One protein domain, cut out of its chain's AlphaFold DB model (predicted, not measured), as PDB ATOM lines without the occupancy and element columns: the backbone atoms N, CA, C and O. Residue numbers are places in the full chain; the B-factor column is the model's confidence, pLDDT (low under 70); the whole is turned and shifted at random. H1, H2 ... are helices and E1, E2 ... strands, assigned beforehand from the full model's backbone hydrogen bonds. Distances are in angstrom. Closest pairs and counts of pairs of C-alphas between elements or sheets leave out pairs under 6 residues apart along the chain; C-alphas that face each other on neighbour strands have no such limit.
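Overview. This is residues 9 to 48, 92 to 123, 161 to 177, 208 to 235, 258 to 271 and 304 to 345 of the 481 residues of the protein "Hypothetical protein" of Chaetoceros debilis (UniProt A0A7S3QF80). The main picture is a long, twisted wall of six antiparallel strands, with H1 over its edge strand E1 and with H5, crosswise to H6 beside it, over strands E4 and E5. The long strands E3 and E4 reach out toward one end of the domain, and at the opposite end residues 208 to 214 of H3 stick out free. The printed part has 173 residues with six named helices and six named strands, in the order H1 H2 E1 E2 E3 E4 H3 H4 E5 E6 H5 H6, and the sheet runs E1 E2 E3 E4 E5 E6. The class is mixed, helices and strands. The whole is compact, with a radius of gyration of the C-alphas of 18.1 A, yet elongated in outline, with spans of 68 by 37 by 35 A.

Along the chain. H1, residues 13 to 27, begins with C-alpha 13 at (180.732, 252.566, 127.059) and is 21.0 A long from first to last C-alpha. H2 holds residues 31 to 38 and E1 residues 40 to 45. E2, residues 93 to 103, is 32.0 A long. E3, residues 107 to 121, measures 43.9 A, and E4, residues 161 to 175, measures 44.4 A. H3, residues 208 to 224, is the longest helix at 24.2 A and begins with C-alpha 208 at (161.801, 232.734, 150.864). H4 holds residues 226 to 233. E5, residues 259 to 268, is 27.2 A long, and E6, residues 305 to 311, is 19.0 A long. H5 holds residues 313 to 323, and H6, residues 330 to 339, ends with C-alpha 339 at (180.676, 263.977, 139.624).

Arrangement. The edge strands of the sheet are E1 and E6. E1 and E2 are antiparallel at 154 degrees, with N 41 and O 101 2.9 A apart, within hydrogen-bond range. E2 and E3 form a hairpin, with N 102 and O 109 at 2.7 A. E3 and E4 pair along their length, with N 108 and O 174 at 2.9 A and N 120 and O 162 at 3.0 A. E4 and E5 have N 261 and O 169 at 2.8 A, and E5 and E6 have N 263 and O 310 at 2.9 A. H1 and H5 make two layers with the sheet, helices on one face of it. H1 lies over E1 at a height over the sheet of 11.0 A and runs along the strands, at 24 degrees to E1 on the local plane. H1 and H2 form a helical hairpin; H1 touches H2 with residues 20 to 24 alone, and the closest C-alphas, those of Ile 24 and Arg 34, are 6.6 A apart. H2 only grazes the sheet, with residues 36 to 38. H5 has a height over the sheet of 9.1 A and runs only just across the strands, at 62 degrees to E5 on the local plane. H5 touches H6 about perpendicular at 74 degrees, closest at the C-alphas of Glu 317 and Asn 330, 6.0 A. H6 only grazes the sheet, with residues 330 to 334. H5 also touches H4 about perpendicular at 73 degrees, closest at the C-alphas of Tyr 227 and Gly 318, 5.6 A. H4 only grazes the sheet, with residues 228 to 232. H3 is not on the sheet, and it only just touches H4, with 3 pairs of C-alphas within 8 A and only at the corner; the closest C-alphas are those of Lys 223 and Arg 229, 6.2 A. In each of the six helices every O i to N i+4 pair is within hydrogen-bond range.

Size, cuts and confidence. The two C-alphas farthest apart are those of Gly 123 and Lys 209, 68.9 A. Five cuts interrupt the printed part; the widest gap, 15.7 A, lies between C-alphas 177 and 208, and the gap between C-alphas 48 and 92 is 14.4 A. Of the links that are printed whole, none is long. The mean pLDDT of the printed part is 72.0; 70 residues are under 70, among them 112 to 123, 161 to 173 and 258 to 271, and E4 has a mean of 55.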
ATOM      1  N   THR A   9     185.431 263.713 122.399       50.56
ATOM      2  CA  THR A   9     185.096 263.046 123.657       50.56
ATOM      3  C   THR A   9     183.998 262.037 123.383       50.56
ATOM      4  O   THR A   9     182.952 262.019 124.035       50.56
ATOM      5  N   ASP A  10     184.247 261.136 122.433       59.03
ATOM      6  CA  ASP A  10     183.507 259.889 122.373       59.03
ATOM      7  C   ASP A  10     183.939 259.024 123.555       59.03
ATOM      8  O   ASP A  10     184.749 258.104 123.450       59.03
ATOM      9  N   ILE A  11     183.391 259.346 124.733       64.81
ATOM     10  CA  ILE A  11     183.360 258.425 125.860       64.81
ATOM     11  C   ILE A  11     182.530 257.237 125.393       64.81
ATOM     12  O   ILE A  11     181.301 257.269 125.405       64.81
ATOM     13  N   ASP A  12     183.215 256.209 124.913       80.50
ATOM     14  CA  ASP A  12     182.611 254.912 124.663       80.50
ATOM     15  C   ASP A  12     182.178 254.285 126.003       80.50
ATOM     16  O   ASP A  12     182.733 254.555 127.075       80.50
ATOM     17  N   THR A  13     181.196 253.392 125.940       77.44
ATOM     18  CA  THR A  13     180.732 252.566 127.059       77.44
ATOM     19  C   THR A  13     181.902 251.869 127.762       77.44
ATOM     20  O   THR A  13     181.920 251.754 128.991       77.44
ATOM     21  N   SER A  14     182.919 251.438 127.005       81.00
ATOM     22  CA  SER A  14     184.128 250.821 127.560       81.00
ATOM     23  C   SER A  14     184.975 251.797 128.390       81.00
ATOM     24  O   SER A  14     185.444 251.436 129.475       81.00
ATOM     25  N   GLN A  15     185.127 253.044 127.931       81.38
ATOM     26  CA  GLN A  15     185.846 254.094 128.656       81.38
ATOM     27  C   GLN A  15     185.111 254.469 129.942       81.38
ATOM     28  O   GLN A  15     185.740 254.568 130.995       81.38
ATOM     29  N   PHE A  16     183.782 254.581 129.885       80.12
ATOM     30  CA  PHE A  16     182.966 254.811 131.074       80.12
ATOM     31  C   PHE A  16     183.187 253.729 132.135       80.12
ATOM     32  O   PHE A  16     183.494 254.048 133.282       80.12
ATOM     33  N   ARG A  17     183.094 252.445 131.759       83.88
ATOM     34  CA  ARG A  17     183.295 251.337 132.710       83.88
ATOM     35  C   ARG A  17     184.689 251.361 133.335       83.88
ATOM     36  O   ARG A  17     184.822 251.087 134.526       83.88
ATOM     37  N   ARG A  18     185.719 251.720 132.561       87.12
ATOM     38  CA  ARG A  18     187.090 251.866 133.068       87.12
ATOM     39  C   ARG A  18     187.201 253.013 134.075       87.12
ATOM     40  O   ARG A  18     187.762 252.813 135.150       87.12
ATOM     41  N   ASN A  19     186.640 254.179 133.757       81.56
ATOM     42  CA  ASN A  19     186.676 255.347 134.638       81.56
ATOM     43  C   ASN A  19     185.869 255.117 135.920       81.56
ATOM     44  O   ASN A  19     186.315 255.497 136.999       81.56
ATOM     45  N   LEU A  20     184.721 254.447 135.821       83.75
ATOM     46  CA  LEU A  20     183.909 254.069 136.972       83.75
ATOM     47  C   LEU A  20     184.645 253.084 137.887       83.75
ATOM     48  O   LEU A  20     184.666 253.281 139.098       83.75
ATOM     49  N   ALA A  21     185.290 252.057 137.326       87.69
ATOM     50  CA  ALA A  21     186.104 251.124 138.107       87.69
ATOM     51  C   ALA A  21     187.242 251.852 138.840       87.69
ATOM     52  O   ALA A  21     187.427 251.661 140.038       87.69
ATOM     53  N   HIS A  22     187.935 252.753 138.141       87.81
ATOM     54  CA  HIS A  22     188.992 253.568 138.727       87.81
ATOM     55  C   HIS A  22     188.472 254.485 139.846       87.81
ATOM     56  O   HIS A  22     189.095 254.572 140.900       87.81
ATOM     57  N   PHE A  23     187.310 255.119 139.665       81.94
ATOM     58  CA  PHE A  23     186.666 255.934 140.698       81.94
ATOM     59  C   PHE A  23     186.329 255.113 141.951       81.94
ATOM     60  O   PHE A  23     186.646 255.530 143.063       81.94
ATOM     61  N   ILE A  24     185.744 253.923 141.779       86.94
ATOM     62  CA  ILE A  24     185.436 253.006 142.886       86.94
ATOM     63  C   ILE A  24     186.714 252.621 143.641       86.94
ATOM     64  O   ILE A  24     186.728 252.626 144.872       86.94
ATOM     65  N   ASP A  25     187.788 252.300 142.921       89.88
ATOM     66  CA  ASP A  25     189.054 251.900 143.535       89.88
ATOM     67  C   ASP A  25     189.744 253.066 144.263       89.88
ATOM     68  O   ASP A  25     190.363 252.854 145.309       89.88
ATOM     69  N   GLN A  26     189.607 254.296 143.754       87.75
ATOM     70  CA  GLN A  26     190.137 255.505 144.389       87.75
ATOM     71  C   GLN A  26     189.368 255.894 145.650       87.75
ATOM     72  O   GLN A  26     189.984 256.130 146.688       87.75
ATOM     73  N   GLN A  27     188.038 255.954 145.568       87.31
ATOM     74  CA  GLN A  27     187.198 256.413 146.676       87.31
ATOM     75  C   GLN A  27     187.014 255.345 147.757       87.31
ATOM     76  O   GLN A  27     186.662 255.677 148.884       87.31
ATOM     77  N   LYS A  28     187.261 254.067 147.426       91.12
ATOM     78  CA  LYS A  28     187.070 252.912 148.319       91.12
ATOM     79  C   LYS A  28     185.746 252.993 149.097       91.12
ATOM     80  O   LYS A  28     185.763 252.918 150.326       91.12
ATOM     81  N   PRO A  29     184.607 253.163 148.402       84.12
ATOM     82  CA  PRO A  29     183.327 253.304 149.071       84.12
ATOM     83  C   PRO A  29     182.974 252.019 149.830       84.12
ATOM     84  O   PRO A  29     183.529 250.946 149.559       84.12
ATOM     85  N   ASP A  30     182.015 252.127 150.750       87.62
ATOM     86  CA  ASP A  30     181.456 250.986 151.478       87.62
ATOM     87  C   ASP A  30     181.100 249.823 150.516       87.62
ATOM     88  O   ASP A  30     180.624 250.080 149.401       87.62
ATOM     89  N   PRO A  31     181.308 248.544 150.899       83.88
ATOM     90  CA  PRO A  31     180.964 247.385 150.074       83.88
ATOM     91  C   PRO A  31     179.561 247.411 149.448       83.88
ATOM     92  O   PRO A  31     179.390 246.921 148.328       83.88
ATOM     93  N   LEU A  32     178.562 247.969 150.136       77.75
ATOM     94  CA  LEU A  32     177.203 248.099 149.617       77.75
ATOM     95  C   LEU A  32     177.144 249.097 148.453       77.75
ATOM     96  O   LEU A  32     176.672 248.754 147.367       77.75
ATOM     97  N   VAL A  33     177.694 250.296 148.656       75.19
ATOM     98  CA  VAL A  33     177.776 251.354 147.635       75.19
ATOM     99  C   VAL A  33     178.627 250.886 146.459       75.19
ATOM    100  O   VAL A  33     178.264 251.085 145.303       75.19
ATOM    101  N   ARG A  34     179.721 250.167 146.726       86.81
ATOM    102  CA  ARG A  34     180.552 249.540 145.695       86.81
ATOM    103  C   ARG A  34     179.744 248.599 144.802       86.81
ATOM    104  O   ARG A  34     179.874 248.680 143.586       86.81
ATOM    105  N   ARG A  35     178.914 247.719 145.376       83.12
ATOM    106  CA  ARG A  35     178.063 246.797 144.597       83.12
ATOM    107  C   ARG A  35     177.027 247.546 143.760       83.12
ATOM    108  O   ARG A  35     176.797 247.157 142.620       83.12
ATOM    109  N   GLN A  36     176.438 248.611 144.303       78.56
ATOM    110  CA  GLN A  36     175.493 249.463 143.571       78.56
ATOM    111  C   GLN A  36     176.174 250.202 142.414       78.56
ATOM    112  O   GLN A  36     175.670 250.201 141.297       78.56
ATOM    113  N   LEU A  37     177.359 250.770 142.643       80.12
ATOM    114  CA  LEU A  37     178.155 251.403 141.592       80.12
ATOM    115  C   LEU A  37     178.560 250.395 140.508       80.12
ATOM    116  O   LEU A  37     178.528 250.710 139.326       80.12
ATOM    117  N   GLN A  38     178.890 249.160 140.885       86.94
ATOM    118  CA  GLN A  38     179.213 248.093 139.933       86.94
ATOM    119  C   GLN A  38     178.001 247.589 139.136       86.94
ATOM    120  O   GLN A  38     178.194 247.035 138.054       86.94
ATOM    121  N   SER A  39     176.772 247.768 139.635       82.19
ATOM    122  CA  SER A  39     175.553 247.395 138.906       82.19
ATOM    123  C   SER A  39     175.094 248.458 137.902       82.19
ATOM    124  O   SER A  39     174.145 248.213 137.153       82.19
ATOM    125  N   LEU A  40     175.765 249.615 137.852       78.56
ATOM    126  CA  LEU A  40     175.487 250.668 136.882       78.56
ATOM    127  C   LEU A  40     175.767 250.185 135.455       78.56
ATOM    128  O   LEU A  40     176.886 249.799 135.108       78.56
ATOM    129  N   HIS A  41     174.744 250.258 134.606       79.69
ATOM    130  CA  HIS A  41     174.841 249.949 133.189       79.69
ATOM    131  C   HIS A  41     174.615 251.216 132.370       79.69
ATOM    132  O   HIS A  41     173.540 251.807 132.425       79.69
ATOM    133  N   LEU A  42     175.617 251.632 131.601       77.56
ATOM    134  CA  LEU A  42     175.495 252.746 130.667       77.56
ATOM    135  C   LEU A  42     175.360 252.200 129.249       77.56
ATOM    136  O   LEU A  42     176.147 251.348 128.842       77.56
ATOM    137  N   GLU A  43     174.370 252.699 128.521       79.31
ATOM    138  CA  GLU A  43     174.162 252.409 127.108       79.31
ATOM    139  C   GLU A  43     174.045 253.733 126.346       79.31
ATOM    140  O   GLU A  43     173.160 254.551 126.619       79.31
ATOM    141  N   TRP A  44     174.960 253.960 125.405       79.25
ATOM    142  CA  TRP A  44     174.917 255.110 124.506       79.25
ATOM    143  C   TRP A  44     174.173 254.737 123.232       79.25
ATOM    144  O   TRP A  44     174.528 253.759 122.571       79.25
ATOM    145  N   LYS A  45     173.175 255.540 122.857       76.50
ATOM    146  CA  LYS A  45     172.614 255.479 121.512       76.50
ATOM    147  C   LYS A  45     173.370 256.483 120.665       76.50
ATOM    148  O   LYS A  45     173.281 257.688 120.891       76.50
ATOM    149  N   HIS A  46     174.130 255.976 119.703       75.06
ATOM    150  CA  HIS A  46     174.623 256.835 118.643       75.06
ATOM    151  C   HIS A  46     173.385 257.293 117.883       75.06
ATOM    152  O   HIS A  46     172.551 256.470 117.498       75.06
ATOM    153  N   GLY A  47     173.198 258.609 117.790       66.69
ATOM    154  CA  GLY A  47     172.236 259.151 116.853       66.69
ATOM    155  C   GLY A  47     172.766 258.784 115.482       66.69
ATOM    156  O   GLY A  47     173.628 259.488 114.966       66.69
ATOM    157  N   ASP A  48     172.329 257.647 114.947       62.28
ATOM    158  CA  ASP A  48     172.495 257.368 113.535       62.28
ATOM    159  C   ASP A  48     171.771 258.520 112.851       62.28
ATOM    160  O   ASP A  48     170.540 258.608 112.874       62.28
ATOM    161  N   SER A  92     175.908 272.627 112.207       60.97
ATOM    162  CA  SER A  92     176.099 271.245 112.635       60.97
ATOM    163  C   SER A  92     175.768 271.171 114.122       60.97
ATOM    164  O   SER A  92     176.564 271.598 114.964       60.97
ATOM    165  N   SER A  93     174.576 270.688 114.458       65.00
ATOM    166  CA  SER A  93     174.263 270.290 115.825       65.00
ATOM    167  C   SER A  93     174.747 268.860 116.046       65.00
ATOM    168  O   SER A  93     174.532 267.978 115.218       65.00
ATOM    169  N   PHE A  94     175.414 268.626 117.174       66.31
ATOM    170  CA  PHE A  94     175.773 267.281 117.608       66.31
ATOM    171  C   PHE A  94     174.818 266.900 118.735       66.31
ATOM    172  O   PHE A  94     174.855 267.468 119.829       66.31
ATOM    173  N   LEU A  95     173.913 265.967 118.449       68.88
ATOM    174  CA  LEU A  95     173.011 265.400 119.441       68.88
ATOM    175  C   LEU A  95     173.605 264.086 119.944       68.88
ATOM    176  O   LEU A  95     173.836 263.171 119.157       68.88
ATOM    177  N   ARG A  96     173.809 263.973 121.258       67.31
ATOM    178  CA  ARG A  96     174.222 262.718 121.886       67.31
ATOM    179  C   ARG A  96     173.218 262.312 122.950       67.31
ATOM    180  O   ARG A  96     172.903 263.086 123.851       67.31
ATOM    181  N   GLU A  97     172.720 261.086 122.847       74.00
ATOM    182  CA  GLU A  97     171.749 260.534 123.787       74.00
ATOM    183  C   GLU A  97     172.341 259.308 124.491       74.00
ATOM    184  O   GLU A  97     172.762 258.331 123.871       74.00
ATOM    185  N   GLY A  98     172.382 259.360 125.818       73.50
ATOM    186  CA  GLY A  98     172.816 258.269 126.679       73.50
ATOM    187  C   GLY A  98     171.720 257.852 127.638       73.50
ATOM    188  O   GLY A  98     170.899 258.658 128.071       73.50
ATOM    189  N   THR A  99     171.706 256.579 128.005       74.69
ATOM    190  CA  THR A  99     170.871 256.087 129.099       74.69
ATOM    191  C   THR A  99     171.753 255.402 130.124       74.69
ATOM    192  O   THR A  99     172.355 254.369 129.843       74.69
ATOM    193  N   LEU A 100     171.822 255.976 131.322       73.44
ATOM    194  CA  LEU A 100     172.412 255.336 132.485       73.44
ATOM    195  C   LEU A 100     171.314 254.618 133.260       73.44
ATOM    196  O   LEU A 100     170.417 255.245 133.811       73.44
ATOM    197  N   THR A 101     171.397 253.301 133.355       73.50
ATOM    198  CA  THR A 101     170.464 252.489 134.128       73.50
ATOM    199  C   THR A 101     171.140 251.972 135.391       73.50
ATOM    200  O   THR A 101     172.106 251.214 135.351       73.50
ATOM    201  N   MET A 102     170.597 252.373 136.534       70.50
ATOM    202  CA  MET A 102     170.928 251.880 137.863       70.50
ATOM    203  C   MET A 102     169.916 250.804 138.242       70.50
ATOM    204  O   MET A 102     168.726 251.080 138.407       70.50
ATOM    205  N   ILE A 103     170.372 249.561 138.360       70.69
ATOM    206  CA  ILE A 103     169.509 248.435 138.717       70.69
ATOM    207  C   ILE A 103     169.717 248.134 140.199       70.69
ATOM    208  O   ILE A 103     170.750 247.592 140.596       70.69
ATOM    209  N   GLY A 104     168.732 248.503 141.016       65.81
ATOM    210  CA  GLY A 104     168.619 248.066 142.401       65.81
ATOM    211  C   GLY A 104     167.823 246.765 142.523       65.81
ATOM    212  O   GLY A 104     167.146 246.326 141.594       65.81
ATOM    213  N   GLU A 105     167.857 246.150 143.706       66.44
ATOM    214  CA  GLU A 105     167.116 244.907 143.981       66.44
ATOM    215  C   GLU A 105     165.596 245.080 143.799       66.44
ATOM    216  O   GLU A 105     164.911 244.180 143.314       66.44
ATOM    217  N   PHE A 106     165.079 246.263 144.138       63.81
ATOM    218  CA  PHE A 106     163.643 246.560 144.162       63.81
ATOM    219  C   PHE A 106     163.195 247.489 143.036       63.81
ATOM    220  O   PHE A 106     162.082 247.367 142.518       63.81
ATOM    221  N   VAL A 107     164.069 248.416 142.661       67.31
ATOM    222  CA  VAL A 107     163.768 249.499 141.735       67.31
ATOM    223  C   VAL A 107     164.895 249.604 140.727       67.31
ATOM    224  O   VAL A 107     166.069 249.625 141.090       67.31
ATOM    225  N   THR A 108     164.519 249.696 139.459       71.00
ATOM    226  CA  THR A 108     165.417 250.137 138.399       71.00
ATOM    227  C   THR A 108     165.176 251.616 138.157       71.00
ATOM    228  O   THR A 108     164.050 252.029 137.872       71.00
ATOM    229  N   ILE A 109     166.240 252.401 138.274       70.88
ATOM    230  CA  ILE A 109     166.273 253.820 137.955       70.88
ATOM    231  C   ILE A 109     167.042 253.980 136.655       70.88
ATOM    232  O   ILE A 109     168.225 253.685 136.600       70.88
ATOM    233  N   SER A 110     166.382 254.440 135.598       71.69
ATOM    234  CA  SER A 110     167.079 254.856 134.378       71.69
ATOM    235  C   SER A 110     167.126 256.370 134.317       71.69
ATOM    236  O   SER A 110     166.083 257.015 134.299       71.69
ATOM    237  N   LEU A 111     168.333 256.912 134.307       70.69
ATOM    238  CA  LEU A 111     168.664 258.297 134.035       70.69
ATOM    239  C   LEU A 111     168.970 258.404 132.541       70.69
ATOM    240  O   LEU A 111     170.039 258.004 132.085       70.69
ATOM    241  N   HIS A 112     168.026 258.914 131.758       69.69
ATOM    242  CA  HIS A 112     168.343 259.286 130.382       69.69
ATOM    243  C   HIS A 112     169.018 260.645 130.398       69.69
ATOM    244  O   HIS A 112     168.425 261.593 130.901       69.69
ATOM    245  N   CYS A 113     170.226 260.721 129.859       67.44
ATOM    246  CA  CYS A 113     170.960 261.956 129.665       67.44
ATOM    247  C   CYS A 113     170.918 262.293 128.176       67.44
ATOM    248  O   CYS A 113     171.445 261.554 127.343       67.44
ATOM    249  N   LYS A 114     170.257 263.394 127.831       69.12
ATOM    250  CA  LYS A 114     170.276 263.941 126.475       69.12
ATOM    251  C   LYS A 114     171.151 265.179 126.485       69.12
ATOM    252  O   LYS A 114     170.792 266.142 127.152       69.12
ATOM    253  N   CYS A 115     172.264 265.127 125.760       62.09
ATOM    254  CA  CYS A 115     173.186 266.240 125.590       62.09
ATOM    255  C   CYS A 115     173.033 266.790 124.173       62.09
ATOM    256  O   CYS A 115     173.387 266.124 123.195       62.09
ATOM    257  N   THR A 116     172.515 268.005 124.050       61.69
ATOM    258  CA  THR A 116     172.508 268.739 122.782       61.69
ATOM    259  C   THR A 116     173.642 269.746 122.771       61.69
ATOM    260  O   THR A 116     173.707 270.608 123.641       61.69
ATOM    261  N   TRP A 117     174.511 269.647 121.767       64.06
ATOM    262  CA  TRP A 117     175.544 270.638 121.492       64.06
ATOM    263  C   TRP A 117     175.128 271.416 120.254       64.06
ATOM    264  O   TRP A 117     175.062 270.865 119.151       64.06
ATOM    265  N   MET A 118     174.830 272.699 120.432       57.69
ATOM    266  CA  MET A 118     174.584 273.596 119.306       57.69
ATOM    267  C   MET A 118     175.732 274.584 119.193       57.69
ATOM    268  O   MET A 118     176.043 275.297 120.148       57.69
ATOM    269  N   ILE A 119     176.342 274.617 118.012       61.88
ATOM    270  CA  ILE A 119     177.255 275.679 117.611       61.88
ATOM    271  C   ILE A 119     176.404 276.697 116.861       61.88
ATOM    272  O   ILE A 119     175.943 276.431 115.750       61.88
ATOM    273  N   ILE A 120     176.151 277.845 117.484       62.12
ATOM    274  CA  ILE A 120     175.491 278.960 116.808       62.12
ATOM    275  C   ILE A 120     176.588 279.826 116.206       62.12
ATOM    276  O   ILE A 120     177.335 280.490 116.929       62.12
ATOM    277  N   ASP A 121     176.684 279.800 114.880       62.03
ATOM    278  CA  ASP A 121     177.529 280.721 114.133       62.03
ATOM    279  C   ASP A 121     176.761 282.038 113.968       62.03
ATOM    280  O   ASP A 121     175.871 282.162 113.127       62.03
ATOM    281  N   THR A 122     177.040 283.035 114.810       59.72
ATOM    282  CA  THR A 122     176.341 284.333 114.733       59.72
ATOM    283  C   THR A 122     176.957 285.264 113.676       59.72
ATOM    284  O   THR A 122     176.813 286.484 113.745       59.72
ATOM    285  N   GLY A 123     177.699 284.711 112.714       56.41
ATOM    286  CA  GLY A 123     178.578 285.437 111.806       56.41
ATOM    287  C   GLY A 123     178.017 285.757 110.420       56.41
ATOM    288  O   GLY A 123     178.719 285.536 109.438       56.41
ATOM    289  N   PHE A 161     181.311 282.191 118.280       37.78
ATOM    290  CA  PHE A 161     180.732 280.882 118.536       37.78
ATOM    291  C   PHE A 161     179.981 280.962 119.861       37.78
ATOM    292  O   PHE A 161     180.597 281.225 120.896       37.78
ATOM    293  N   GLN A 162     178.668 280.744 119.839       43.06
ATOM    294  CA  GLN A 162     177.925 280.443 121.061       43.06
ATOM    295  C   GLN A 162     177.743 278.932 121.146       43.06
ATOM    296  O   GLN A 162     177.202 278.312 120.229       43.06
ATOM    297  N   PHE A 163     178.210 278.355 122.250       37.72
ATOM    298  CA  PHE A 163     178.009 276.950 122.573       37.72
ATOM    299  C   PHE A 163     176.824 276.843 123.521       37.72
ATOM    300  O   PHE A 163     176.810 277.498 124.560       37.72
ATOM    301  N   TRP A 164     175.850 276.016 123.156       40.97
ATOM    302  CA  TRP A 164     174.738 275.657 124.029       40.97
ATOM    303  C   TRP A 164     174.862 274.185 124.382       40.97
ATOM    304  O   TRP A 164     174.928 273.348 123.480       40.97
ATOM    305  N   VAL A 165     174.890 273.898 125.683       43.97
ATOM    306  CA  VAL A 165     174.783 272.545 126.234       43.97
ATOM    307  C   VAL A 165     173.493 272.503 127.034       43.97
ATOM    308  O   VAL A 165     173.386 273.213 128.030       43.97
ATOM    309  N   SER A 166     172.518 271.711 126.587       46.97
ATOM    310  CA  SER A 166     171.379 271.324 127.425       46.97
ATOM    311  C   SER A 166     171.556 269.859 127.785       46.97
ATOM    312  O   SER A 166     171.681 269.004 126.901       46.97
ATOM    313  N   THR A 167     171.633 269.582 129.087       52.47
ATOM    314  CA  THR A 167     171.593 268.220 129.621       52.47
ATOM    315  C   THR A 167     170.255 268.003 130.299       52.47
ATOM    316  O   THR A 167     170.023 268.537 131.383       52.47
ATOM    317  N   ALA A 168     169.387 267.208 129.683       58.03
ATOM    318  CA  ALA A 168     168.136 266.795 130.303       58.03
ATOM    319  C   ALA A 168     168.321 265.423 130.948       58.03
ATOM    320  O   ALA A 168     168.662 264.455 130.262       58.03
ATOM    321  N   PHE A 169     168.063 265.336 132.252       57.66
ATOM    322  CA  PHE A 169     168.057 264.073 132.983       57.66
ATOM    323  C   PHE A 169     166.629 263.600 133.168       57.66
ATOM    324  O   PHE A 169     165.853 264.233 133.870       57.66
ATOM    325  N   THR A 170     166.270 262.483 132.552       61.41
ATOM    326  CA  THR A 170     164.931 261.913 132.699       61.41
ATOM    327  C   THR A 170     164.980 260.699 133.612       61.41
ATOM    328  O   THR A 170     165.597 259.697 133.249       61.41
ATOM    329  N   LEU A 171     164.307 260.763 134.763       63.44
ATOM    330  CA  LEU A 171     164.160 259.630 135.673       63.44
ATOM    331  C   LEU A 171     163.045 258.701 135.190       63.44
ATOM    332  O   LEU A 171     161.889 259.112 135.075       63.44
ATOM    333  N   LYS A 172     163.376 257.428 134.970       69.44
ATOM    334  CA  LYS A 172     162.396 256.351 134.802       69.44
ATOM    335  C   LYS A 172     162.521 255.355 135.936       69.44
ATOM    336  O   LYS A 172     163.564 254.725 136.101       69.44
ATOM    337  N   LEU A 173     161.432 255.195 136.678       64.00
ATOM    338  CA  LEU A 173     161.307 254.212 137.742       64.00
ATOM    339  C   LEU A 173     160.550 252.994 137.222       64.00
ATOM    340  O   LEU A 173     159.387 253.091 136.830       64.00
ATOM    341  N   ALA A 174     161.199 251.836 137.251       71.31
ATOM    342  CA  ALA A 174     160.560 250.559 136.976       71.31
ATOM    343  C   ALA A 174     160.661 249.649 138.202       71.31
ATOM    344  O   ALA A 174     161.742 249.421 138.746       71.31
ATOM    345  N   TRP A 175     159.522 249.103 138.626       72.38
ATOM    346  CA  TRP A 175     159.486 248.062 139.650       72.38
ATOM    347  C   TRP A 175     160.011 246.760 139.056       72.38
ATOM    348  O   TRP A 175     159.452 246.249 138.079       72.38
ATOM    349  N   ASN A 176     161.059 246.196 139.656       66.25
ATOM    350  CA  ASN A 176     161.627 244.939 139.186       66.25
ATOM    351  C   ASN A 176     160.684 243.781 139.521       66.25
ATOM    352  O   ASN A 176     160.755 243.163 140.578       66.25
ATOM    353  N   LYS A 177     159.793 243.450 138.581       57.00
ATOM    354  CA  LYS A 177     158.906 242.278 138.676       57.00
ATOM    355  C   LYS A 177     159.668 240.951 138.482       57.00
ATOM    356  O   LYS A 177     159.104 239.880 138.678       57.00
ATOM    357  N   LYS A 208     162.373 232.102 152.070       83.44
ATOM    358  CA  LYS A 208     161.801 232.734 150.864       83.44
ATOM    359  C   LYS A 208     160.482 233.472 151.147       83.44
ATOM    360  O   LYS A 208     160.303 234.586 150.665       83.44
ATOM    361  N   LYS A 209     159.582 232.907 151.966       85.44
ATOM    362  CA  LYS A 209     158.307 233.566 152.327       85.44
ATOM    363  C   LYS A 209     158.503 234.805 153.201       85.44
ATOM    364  O   LYS A 209     157.820 235.805 152.988       85.44
ATOM    365  N   ALA A 210     159.406 234.746 154.179       80.56
ATOM    366  CA  ALA A 210     159.718 235.896 155.026       80.56
ATOM    367  C   ALA A 210     160.333 237.034 154.197       80.56
ATOM    368  O   ALA A 210     159.883 238.176 154.288       80.56
ATOM    369  N   GLN A 211     161.277 236.701 153.309       78.19
ATOM    370  CA  GLN A 211     161.880 237.658 152.387       78.19
ATOM    371  C   GLN A 211     160.830 238.274 151.455       78.19
ATOM    372  O   GLN A 211     160.786 239.490 151.313       78.19
ATOM    373  N   GLU A 212     159.937 237.477 150.864       81.62
ATOM    374  CA  GLU A 212     158.863 237.977 149.995       81.62
ATOM    375  C   GLU A 212     157.888 238.902 150.740       81.62
ATOM    376  O   GLU A 212     157.510 239.949 150.209       81.62
ATOM    377  N   LYS A 213     157.541 238.585 151.996       84.56
ATOM    378  CA  LYS A 213     156.716 239.457 152.848       84.56
ATOM    379  C   LYS A 213     157.422 240.785 153.141       84.56
ATOM    380  O   LYS A 213     156.792 241.837 153.025       84.56
ATOM    381  N   LEU A 214     158.723 240.752 153.451       76.06
ATOM    382  CA  LEU A 214     159.546 241.951 153.643       76.06
ATOM    383  C   LEU A 214     159.592 242.798 152.360       76.06
ATOM    384  O   LEU A 214     159.325 244.000 152.401       76.06
ATOM    385  N   ARG A 215     159.847 242.160 151.205       74.12
ATOM    386  CA  ARG A 215     159.871 242.814 149.886       74.12
ATOM    387  C   ARG A 215     158.526 243.473 149.570       74.12
ATOM    388  O   ARG A 215     158.495 244.639 149.186       74.12
ATOM    389  N   SER A 216     157.418 242.753 149.759       79.81
ATOM    390  CA  SER A 216     156.066 243.275 149.527       79.81
ATOM    391  C   SER A 216     155.767 244.474 150.428       79.81
ATOM    392  O   SER A 216     155.252 245.482 149.949       79.81
ATOM    393  N   GLY A 217     156.143 244.402 151.710       79.94
ATOM    394  CA  GLY A 217     155.996 245.510 152.653       79.94
ATOM    395  C   GLY A 217     156.800 246.747 152.243       79.94
ATOM    396  O   GLY A 217     156.272 247.857 152.273       79.94
ATOM    397  N   MET A 218     158.047 246.573 151.793       70.12
ATOM    398  CA  MET A 218     158.871 247.670 151.268       70.12
ATOM    399  C   MET A 218     158.252 248.329 150.035       70.12
ATOM    400  O   MET A 218     158.108 249.549 150.010       70.12
ATOM    401  N   VAL A 219     157.851 247.533 149.038       74.38
ATOM    402  CA  VAL A 219     157.215 248.048 147.815       74.38
ATOM    403  C   VAL A 219     155.943 248.817 148.160       74.38
ATOM    404  O   VAL A 219     155.687 249.879 147.598       74.38
ATOM    405  N   GLU A 220     155.147 248.318 149.102       80.12
ATOM    406  CA  GLU A 220     153.921 248.994 149.503       80.12
ATOM    407  C   GLU A 220     154.181 250.286 150.290       80.12
ATOM    408  O   GLU A 220     153.486 251.277 150.063       80.12
ATOM    409  N   ARG A 221     155.213 250.325 151.145       77.38
ATOM    410  CA  ARG A 221     155.666 251.565 151.796       77.38
ATOM    411  C   ARG A 221     156.133 252.597 150.774       77.38
ATOM    412  O   ARG A 221     155.687 253.736 150.834       77.38
ATOM    413  N   MET A 222     156.931 252.196 149.786       72.50
ATOM    414  CA  MET A 222     157.370 253.099 148.719       72.50
ATOM    415  C   MET A 222     156.202 253.591 147.855       72.50
ATOM    416  O   MET A 222     156.148 254.764 147.509       72.50
ATOM    417  N   LYS A 223     155.216 252.735 147.554       76.31
ATOM    418  CA  LYS A 223     153.976 253.151 146.876       76.31
ATOM    419  C   LYS A 223     153.121 254.106 147.710       76.31
ATOM    420  O   LYS A 223     152.290 254.804 147.142       76.31
ATOM    421  N   LYS A 224     153.265 254.110 149.037       79.44
ATOM    422  CA  LYS A 224     152.579 255.037 149.950       79.44
ATOM    423  C   LYS A 224     153.391 256.305 150.209       79.44
ATOM    424  O   LYS A 224     152.810 257.285 150.670       79.44
ATOM    425  N   ASP A 225     154.677 256.342 149.890       79.56
ATOM    426  CA  ASP A 225     155.480 257.555 150.027       79.56
ATOM    427  C   ASP A 225     154.931 258.656 149.101       79.56
ATOM    428  O   ASP A 225     154.583 258.410 147.945       79.56
ATOM    429  N   VAL A 226     154.747 259.863 149.640       76.56
ATOM    430  CA  VAL A 226     154.122 260.982 148.918       76.56
ATOM    431  C   VAL A 226     155.008 261.466 147.773       76.56
ATOM    432  O   VAL A 226     154.489 261.762 146.699       76.56
ATOM    433  N   TYR A 227     156.326 261.494 147.971       70.19
ATOM    434  CA  TYR A 227     157.279 261.946 146.963       70.19
ATOM    435  C   TYR A 227     157.374 260.924 145.842       70.19
ATOM    436  O   TYR A 227     157.185 261.275 144.684       70.19
ATOM    437  N   ILE A 228     157.533 259.641 146.181       69.25
ATOM    438  CA  ILE A 228     157.560 258.564 145.180       69.25
ATOM    439  C   ILE A 228     156.239 258.510 144.410       69.25
ATOM    440  O   ILE A 228     156.253 258.349 143.194       69.25
ATOM    441  N   ARG A 229     155.091 258.696 145.077       77.12
ATOM    442  CA  ARG A 229     153.795 258.786 144.390       77.12
ATOM    443  C   ARG A 229     153.749 259.938 143.406       77.12
ATOM    444  O   ARG A 229     153.307 259.706 142.290       77.12
ATOM    445  N   ARG A 230     154.229 261.132 143.760       71.75
ATOM    446  CA  ARG A 230     154.309 262.248 142.804       71.75
ATOM    447  C   ARG A 230     155.126 261.883 141.568       71.75
ATOM    448  O   ARG A 230     154.717 262.245 140.474       71.75
ATOM    449  N   LEU A 231     156.155 261.040 141.706       64.00
ATOM    450  CA  LEU A 231     156.906 260.537 140.548       64.00
ATOM    451  C   LEU A 231     156.093 259.620 139.611       64.00
ATOM    452  O   LEU A 231     156.498 259.366 138.481       64.00
ATOM    453  N   PHE A 232     154.955 259.094 140.061       66.94
ATOM    454  CA  PHE A 232     154.083 258.226 139.266       66.94
ATOM    455  C   PHE A 232     152.714 258.850 138.940       66.94
ATOM    456  O   PHE A 232     151.985 258.286 138.125       66.94
ATOM    457  N   VAL A 233     152.335 259.962 139.582       63.81
ATOM    458  CA  VAL A 233     150.949 260.475 139.612       63.81
ATOM    459  C   VAL A 233     150.569 261.339 138.404       63.81
ATOM    460  O   VAL A 233     149.379 261.483 138.130       63.81
ATOM    461  N   ASP A 234     151.507 261.786 137.573       53.94
ATOM    462  CA  ASP A 234     151.172 262.644 136.420       53.94
ATOM    463  C   ASP A 234     150.528 261.917 135.226       53.94
ATOM    464  O   ASP A 234     150.357 262.491 134.153       53.94
ATOM    465  N   LYS A 235     150.115 260.656 135.391       54.12
ATOM    466  CA  LYS A 235     149.511 259.882 134.301       54.12
ATOM    467  C   LYS A 235     148.020 260.164 134.077       54.12
ATOM    468  O   LYS A 235     147.563 260.047 132.945       54.12
ATOM    469  N   GLY A 258     159.024 260.292 131.539       61.56
ATOM    470  CA  GLY A 258     159.968 260.380 132.636       61.56
ATOM    471  C   GLY A 258     160.042 261.809 133.145       61.56
ATOM    472  O   GLY A 258     159.588 262.740 132.481       61.56
ATOM    473  N   ILE A 259     160.592 261.960 134.340       67.62
ATOM    474  CA  ILE A 259     160.607 263.237 135.051       67.62
ATOM    475  C   ILE A 259     161.926 263.925 134.773       67.62
ATOM    476  O   ILE A 259     162.977 263.317 134.985       67.62
ATOM    477  N   LEU A 260     161.865 265.175 134.319       67.06
ATOM    478  CA  LEU A 260     163.040 266.024 134.187       67.06
ATOM    479  C   LEU A 260     163.595 266.313 135.591       67.06
ATOM    480  O   LEU A 260     162.981 267.037 136.367       67.06
ATOM    481  N   LEU A 261     164.726 265.698 135.929       66.50
ATOM    482  CA  LEU A 261     165.409 265.868 137.212       66.50
ATOM    483  C   LEU A 261     166.156 267.187 137.268       66.50
ATOM    484  O   LEU A 261     166.046 267.926 138.242       66.50
ATOM    485  N   CYS A 262     166.924 267.466 136.224       69.81
ATOM    486  CA  CYS A 262     167.599 268.731 136.078       69.81
ATOM    487  C   CYS A 262     167.826 269.061 134.607       69.81
ATOM    488  O   CYS A 262     167.949 268.170 133.757       69.81
ATOM    489  N   GLU A 263     167.850 270.361 134.347       68.81
ATOM    490  CA  GLU A 263     168.292 270.964 133.103       68.81
ATOM    491  C   GLU A 263     169.412 271.941 133.448       68.81
ATOM    492  O   GLU A 263     169.193 272.948 134.126       68.81
ATOM    493  N   ALA A 264     170.630 271.603 133.029       64.12
ATOM    494  CA  ALA A 264     171.766 272.504 133.114       64.12
ATOM    495  C   ALA A 264     171.935 273.204 131.768       64.12
ATOM    496  O   ALA A 264     171.943 272.550 130.723       64.12
ATOM    497  N   MET A 265     172.066 274.527 131.816       62.66
ATOM    498  CA  MET A 265     172.327 275.378 130.668       62.66
ATOM    499  C   MET A 265     173.592 276.184 130.942       62.66
ATOM    500  O   MET A 265     173.656 276.973 131.888       62.66
ATOM    501  N   ILE A 266     174.605 275.969 130.105       63.69
ATOM    502  CA  ILE A 266     175.857 276.728 130.147       63.69
ATOM    503  C   ILE A 266     175.782 277.779 129.048       63.69
ATOM    504  O   ILE A 266     175.761 277.429 127.866       63.69
ATOM    505  N   GLN A 267     175.736 279.057 129.434       60.75
ATOM    506  CA  GLN A 267     175.714 280.168 128.489       60.75
ATOM    507  C   GLN A 267     177.073 280.870 128.464       60.75
ATOM    508  O   GLN A 267     177.598 281.320 129.485       60.75
ATOM    509  N   PHE A 268     177.643 280.975 127.266       60.72
ATOM    510  CA  PHE A 268     178.864 281.733 127.022       60.72
ATOM    511  C   PHE A 268     178.496 283.130 126.534       60.72
ATOM    512  O   PHE A 268     178.343 283.362 125.333       60.72
ATOM    513  N   ASP A 269     178.392 284.075 127.463       58.16
ATOM    514  CA  ASP A 269     178.281 285.478 127.096       58.16
ATOM    515  C   ASP A 269     179.670 286.000 126.723       58.16
ATOM    516  O   ASP A 269     180.537 286.244 127.568       58.16
ATOM    517  N   GLN A 270     179.910 286.183 125.423       58.91
ATOM    518  CA  GLN A 270     180.985 287.072 125.007       58.91
ATOM    519  C   GLN A 270     180.572 288.492 125.373       58.91
ATOM    520  O   GLN A 270     179.660 289.064 124.774       58.91
ATOM    521  N   ALA A 271     181.261 289.065 126.359       57.12
ATOM    522  CA  ALA A 271     181.184 290.488 126.624       57.12
ATOM    523  C   ALA A 271     181.382 291.238 125.296       57.12
ATOM    524  O   ALA A 271     182.324 290.917 124.560       57.12
ATOM    525  N   ASN A 304     182.678 285.987 132.184       60.47
ATOM    526  CA  ASN A 304     182.071 285.181 133.238       60.47
ATOM    527  C   ASN A 304     181.194 284.101 132.599       60.47
ATOM    528  O   ASN A 304     180.266 284.421 131.860       60.47
ATOM    529  N   LEU A 305     181.508 282.838 132.873       62.84
ATOM    530  CA  LEU A 305     180.627 281.723 132.556       62.84
ATOM    531  C   LEU A 305     179.478 281.754 133.556       62.84
ATOM    532  O   LEU A 305     179.723 281.727 134.762       62.84
ATOM    533  N   GLU A 306     178.244 281.836 133.064       65.81
ATOM    534  CA  GLU A 306     177.064 281.655 133.903       65.81
ATOM    535  C   GLU A 306     176.526 280.239 133.679       65.81
ATOM    536  O   GLU A 306     176.040 279.894 132.600       65.81
ATOM    537  N   GLU A 307     176.656 279.405 134.707       67.56
ATOM    538  CA  GLU A 307     176.051 278.079 134.758       67.56
ATOM    539  C   GLU A 307     174.715 278.188 135.492       67.56
ATOM    540  O   GLU A 307     174.661 278.594 136.655       67.56
ATOM    541  N   ARG A 308     173.622 277.843 134.807       70.06
ATOM    542  CA  ARG A 308     172.290 277.772 135.414       70.06
ATOM    543  C   ARG A 308     171.837 276.325 135.437       70.06
ATOM    544  O   ARG A 308     171.690 275.713 134.382       70.06
ATOM    545  N   VAL A 309     171.587 275.796 136.631       72.50
ATOM    546  CA  VAL A 309     171.056 274.444 136.824       72.50
ATOM    547  C   VAL A 309     169.660 274.552 137.423       72.50
ATOM    548  O   VAL A 309     169.491 274.976 138.563       72.50
ATOM    549  N   TYR A 310     168.650 274.174 136.646       75.19
ATOM    550  CA  TYR A 310     167.280 274.035 137.124       75.19
ATOM    551  C   TYR A 310     167.091 272.610 137.624       75.19
ATOM    552  O   TYR A 310     167.341 271.668 136.878       75.19
ATOM    553  N   VAL A 311     166.668 272.441 138.875       79.88
ATOM    554  CA  VAL A 311     166.536 271.128 139.518       79.88
ATOM    555  C   VAL A 311     165.110 270.937 140.015       79.88
ATOM    556  O   VAL A 311     164.564 271.789 140.714       79.88
ATOM    557  N   ALA A 312     164.508 269.795 139.695       81.94
ATOM    558  CA  ALA A 312     163.245 269.368 140.276       81.94
ATOM    559  C   ALA A 312     163.495 268.809 141.688       81.94
ATOM    560  O   ALA A 312     163.696 267.605 141.866       81.94
ATOM    561  N   GLU A 313     163.490 269.686 142.697       85.00
ATOM    562  CA  GLU A 313     163.806 269.338 144.093       85.00
ATOM    563  C   GLU A 313     162.998 268.146 144.624       85.00
ATOM    564  O   GLU A 313     163.539 267.299 145.332       85.00
ATOM    565  N   GLU A 314     161.721 268.033 144.248       80.00
ATOM    566  CA  GLU A 314     160.856 266.928 144.679       80.00
ATOM    567  C   GLU A 314     161.313 265.576 144.118       80.00
ATOM    568  O   GLU A 314     161.277 264.555 144.809       80.00
ATOM    569  N   ALA A 315     161.765 265.570 142.864       76.75
ATOM    570  CA  ALA A 315     162.263 264.372 142.211       76.75
ATOM    571  C   ALA A 315     163.628 263.968 142.765       76.75
ATOM    572  O   ALA A 315     163.874 262.786 143.012       76.75
ATOM    573  N   LEU A 316     164.473 264.956 143.040       82.25
ATOM    574  CA  LEU A 316     165.776 264.752 143.645       82.25
ATOM    575  C   LEU A 316     165.678 264.249 145.091       82.25
ATOM    576  O   LEU A 316     166.384 263.311 145.445       82.25
ATOM    577  N   GLU A 317     164.743 264.770 145.890       84.19
ATOM    578  CA  GLU A 317     164.442 264.252 147.233       84.19
ATOM    579  C   GLU A 317     163.925 262.807 147.167       84.19
ATOM    580  O   GLU A 317     164.301 261.963 147.985       84.19
ATOM    581  N   GLY A 318     163.108 262.487 146.157       76.75
ATOM    582  CA  GLY A 318     162.683 261.117 145.875       76.75
ATOM    583  C   GLY A 318     163.866 260.187 145.590       76.75
ATOM    584  O   GLY A 318     163.946 259.103 146.172       76.75
ATOM    585  N   VAL A 319     164.814 260.616 144.747       76.56
ATOM    586  CA  VAL A 319     166.060 259.884 144.450       76.56
ATOM    587  C   VAL A 319     166.932 259.750 145.698       76.56
ATOM    588  O   VAL A 319     167.403 258.650 145.991       76.56
ATOM    589  N   ARG A 320     167.091 260.822 146.482       88.94
ATOM    590  CA  ARG A 320     167.847 260.817 147.738       88.94
ATOM    591  C   ARG A 320     167.301 259.763 148.690       88.94
ATOM    592  O   ARG A 320     168.027 258.862 149.082       88.94
ATOM    593  N   ARG A 321     166.003 259.788 148.994       78.62
ATOM    594  CA  ARG A 321     165.393 258.824 149.926       78.62
ATOM    595  C   ARG A 321     165.442 257.379 149.442       78.62
ATOM    596  O   ARG A 321     165.480 256.472 150.266       78.62
ATOM    597  N   SER A 322     165.393 257.157 148.128       70.88
ATOM    598  CA  SER A 322     165.304 255.806 147.563       70.88
ATOM    599  C   SER A 322     166.659 255.160 147.268       70.88
ATOM    600  O   SER A 322     166.768 253.942 147.397       70.88
ATOM    601  N   LEU A 323     167.678 255.938 146.895       73.56
ATOM    602  CA  LEU A 323     169.005 255.426 146.530       73.56
ATOM    603  C   LEU A 323     170.134 255.917 147.431       73.56
ATOM    604  O   LEU A 323     171.067 255.166 147.705       73.56
ATOM    605  N   PHE A 324     170.054 257.162 147.883       81.50
ATOM    606  CA  PHE A 324     171.117 257.835 148.621       81.50
ATOM    607  C   PHE A 324     170.625 258.225 150.012       81.50
ATOM    608  O   PHE A 324     170.781 259.367 150.435       81.50
ATOM    609  N   SER A 325     169.995 257.287 150.728       80.31
ATOM    610  CA  SER A 325     169.405 257.562 152.047       80.31
ATOM    611  C   SER A 325     170.439 258.050 153.068       80.31
ATOM    612  O   SER A 325     170.083 258.737 154.020       80.31
ATOM    613  N   HIS A 326     171.714 257.728 152.833       82.06
ATOM    614  CA  HIS A 326     172.866 258.184 153.605       82.06
ATOM    615  C   HIS A 326     173.285 259.635 153.306       82.06
ATOM    616  O   HIS A 326     174.006 260.225 154.103       82.06
ATOM    617  N   MET A 327     172.864 260.219 152.178       86.81
ATOM    618  CA  MET A 327     173.157 261.613 151.842       86.81
ATOM    619  C   MET A 327     172.163 262.548 152.526       86.81
ATOM    620  O   MET A 327     170.946 262.330 152.513       86.81
ATOM    621  N   GLU A 328     172.687 263.606 153.141       88.94
ATOM    622  CA  GLU A 328     171.903 264.477 154.016       88.94
ATOM    623  C   GLU A 328     170.985 265.434 153.260       88.94
ATOM    624  O   GLU A 328     169.892 265.759 153.737       88.94
ATOM    625  N   ASP A 329     171.432 265.877 152.091       92.25
ATOM    626  CA  ASP A 329     170.813 266.924 151.302       92.25
ATOM    627  C   ASP A 329     170.788 266.584 149.807       92.25
ATOM    628  O   ASP A 329     171.502 265.724 149.292       92.25
ATOM    629  N   ASN A 330     169.897 267.274 149.104       86.50
ATOM    630  CA  ASN A 330     169.724 267.137 147.664       86.50
ATOM    631  C   ASN A 330     170.953 267.633 146.891       86.50
ATOM    632  O   ASN A 330     171.258 267.101 145.826       86.50
ATOM    633  N   ILE A 331     171.677 268.613 147.440       88.44
ATOM    634  CA  ILE A 331     172.888 269.155 146.822       88.44
ATOM    635  C   ILE A 331     173.963 268.072 146.750       88.44
ATOM    636  O   ILE A 331     174.465 267.846 145.656       88.44
ATOM    637  N   SER A 332     174.221 267.311 147.823       88.75
ATOM    638  CA  SER A 332     175.176 266.191 147.766       88.75
ATOM    639  C   SER A 332     174.791 265.136 146.726       88.75
ATOM    640  O   SER A 332     175.660 264.582 146.058       88.75
ATOM    641  N   VAL A 333     173.491 264.858 146.551       84.44
ATOM    642  CA  VAL A 333     173.028 263.927 145.507       84.44
ATOM    643  C   VAL A 333     173.311 264.487 144.117       84.44
ATOM    644  O   VAL A 333     173.772 263.749 143.251       84.44
ATOM    645  N   MET A 334     173.058 265.777 143.893       82.56
ATOM    646  CA  MET A 334     173.383 266.428 142.623       82.56
ATOM    647  C   MET A 334     174.879 266.483 142.376       82.56
ATOM    648  O   MET A 334     175.297 266.104 141.292       82.56
ATOM    649  N   GLU A 335     175.683 266.892 143.354       84.56
ATOM    650  CA  GLU A 335     177.142 266.891 143.255       84.56
ATOM    651  C   GLU A 335     177.648 265.497 142.909       84.56
ATOM    652  O   GLU A 335     178.385 265.350 141.945       84.56
ATOM    653  N   PHE A 336     177.157 264.459 143.589       82.88
ATOM    654  CA  PHE A 336     177.500 263.082 143.265       82.88
ATOM    655  C   PHE A 336     177.107 262.702 141.834       82.88
ATOM    656  O   PHE A 336     177.929 262.149 141.108       82.88
ATOM    657  N   LEU A 337     175.872 262.999 141.406       79.75
ATOM    658  CA  LEU A 337     175.394 262.713 140.048       79.75
ATOM    659  C   LEU A 337     176.195 263.473 138.980       79.75
ATOM    660  O   LEU A 337     176.470 262.910 137.919       79.75
ATOM    661  N   LEU A 338     176.578 264.718 139.267       78.06
ATOM    662  CA  LEU A 338     177.411 265.567 138.417       78.06
ATOM    663  C   LEU A 338     178.875 265.110 138.409       78.06
ATOM    664  O   LEU A 338     179.580 265.252 137.406       78.06
ATOM    665  N   ASP A 339     179.329 264.503 139.502       76.19
ATOM    666  CA  ASP A 339     180.676 263.977 139.624       76.19
ATOM    667  C   ASP A 339     180.875 262.621 138.964       76.19
ATOM    668  O   ASP A 339     182.027 262.198 138.778       76.19
ATOM    669  N   LEU A 340     179.795 261.960 138.551       71.31
ATOM    670  CA  LEU A 340     179.899 260.696 137.849       71.31
ATOM    671  C   LEU A 340     180.697 260.867 136.539       71.31
ATOM    672  O   LEU A 340     180.513 261.827 135.786       71.31
ATOM    673  N   PRO A 341     181.592 259.916 136.218       60.38
ATOM    674  CA  PRO A 341     182.608 260.076 135.173       60.38
ATOM    675  C   PRO A 341     182.069 260.047 133.730       60.38
ATOM    676  O   PRO A 341     182.861 259.969 132.793       60.38
ATOM    677  N   PHE A 342     180.746 260.044 133.532       64.94
ATOM    678  CA  PHE A 342     180.114 260.040 132.208       64.94
ATOM    679  C   PHE A 342     179.744 261.433 131.711       64.94
ATOM    680  O   PHE A 342     179.502 261.591 130.514       64.94
ATOM    681  N   LEU A 343     179.666 262.430 132.596       55.88
ATOM    682  CA  LEU A 343     179.501 263.796 132.133       55.88
ATOM    683  C   LEU A 343     180.824 264.226 131.510       55.88
ATOM    684  O   LEU A 343     181.872 263.937 132.097       55.88
ATOM    685  N   PRO A 344     180.810 264.869 130.329       48.94
ATOM    686  CA  PRO A 344     181.993 265.482 129.753       48.94
ATOM    687  C   PRO A 344     182.517 266.536 130.729       48.94
ATOM    688  O   PRO A 344     182.188 267.716 130.647       48.94
ATOM    689  N   LYS A 345     183.319 266.109 131.707       55.66
ATOM    690  CA  LYS A 345     184.082 267.030 132.526       55.66
ATOM    691  C   LYS A 345     185.030 267.675 131.542       55.66
ATOM    692  O   LYS A 345     185.723 266.976 130.800       55.66
TER     693      LYS A 345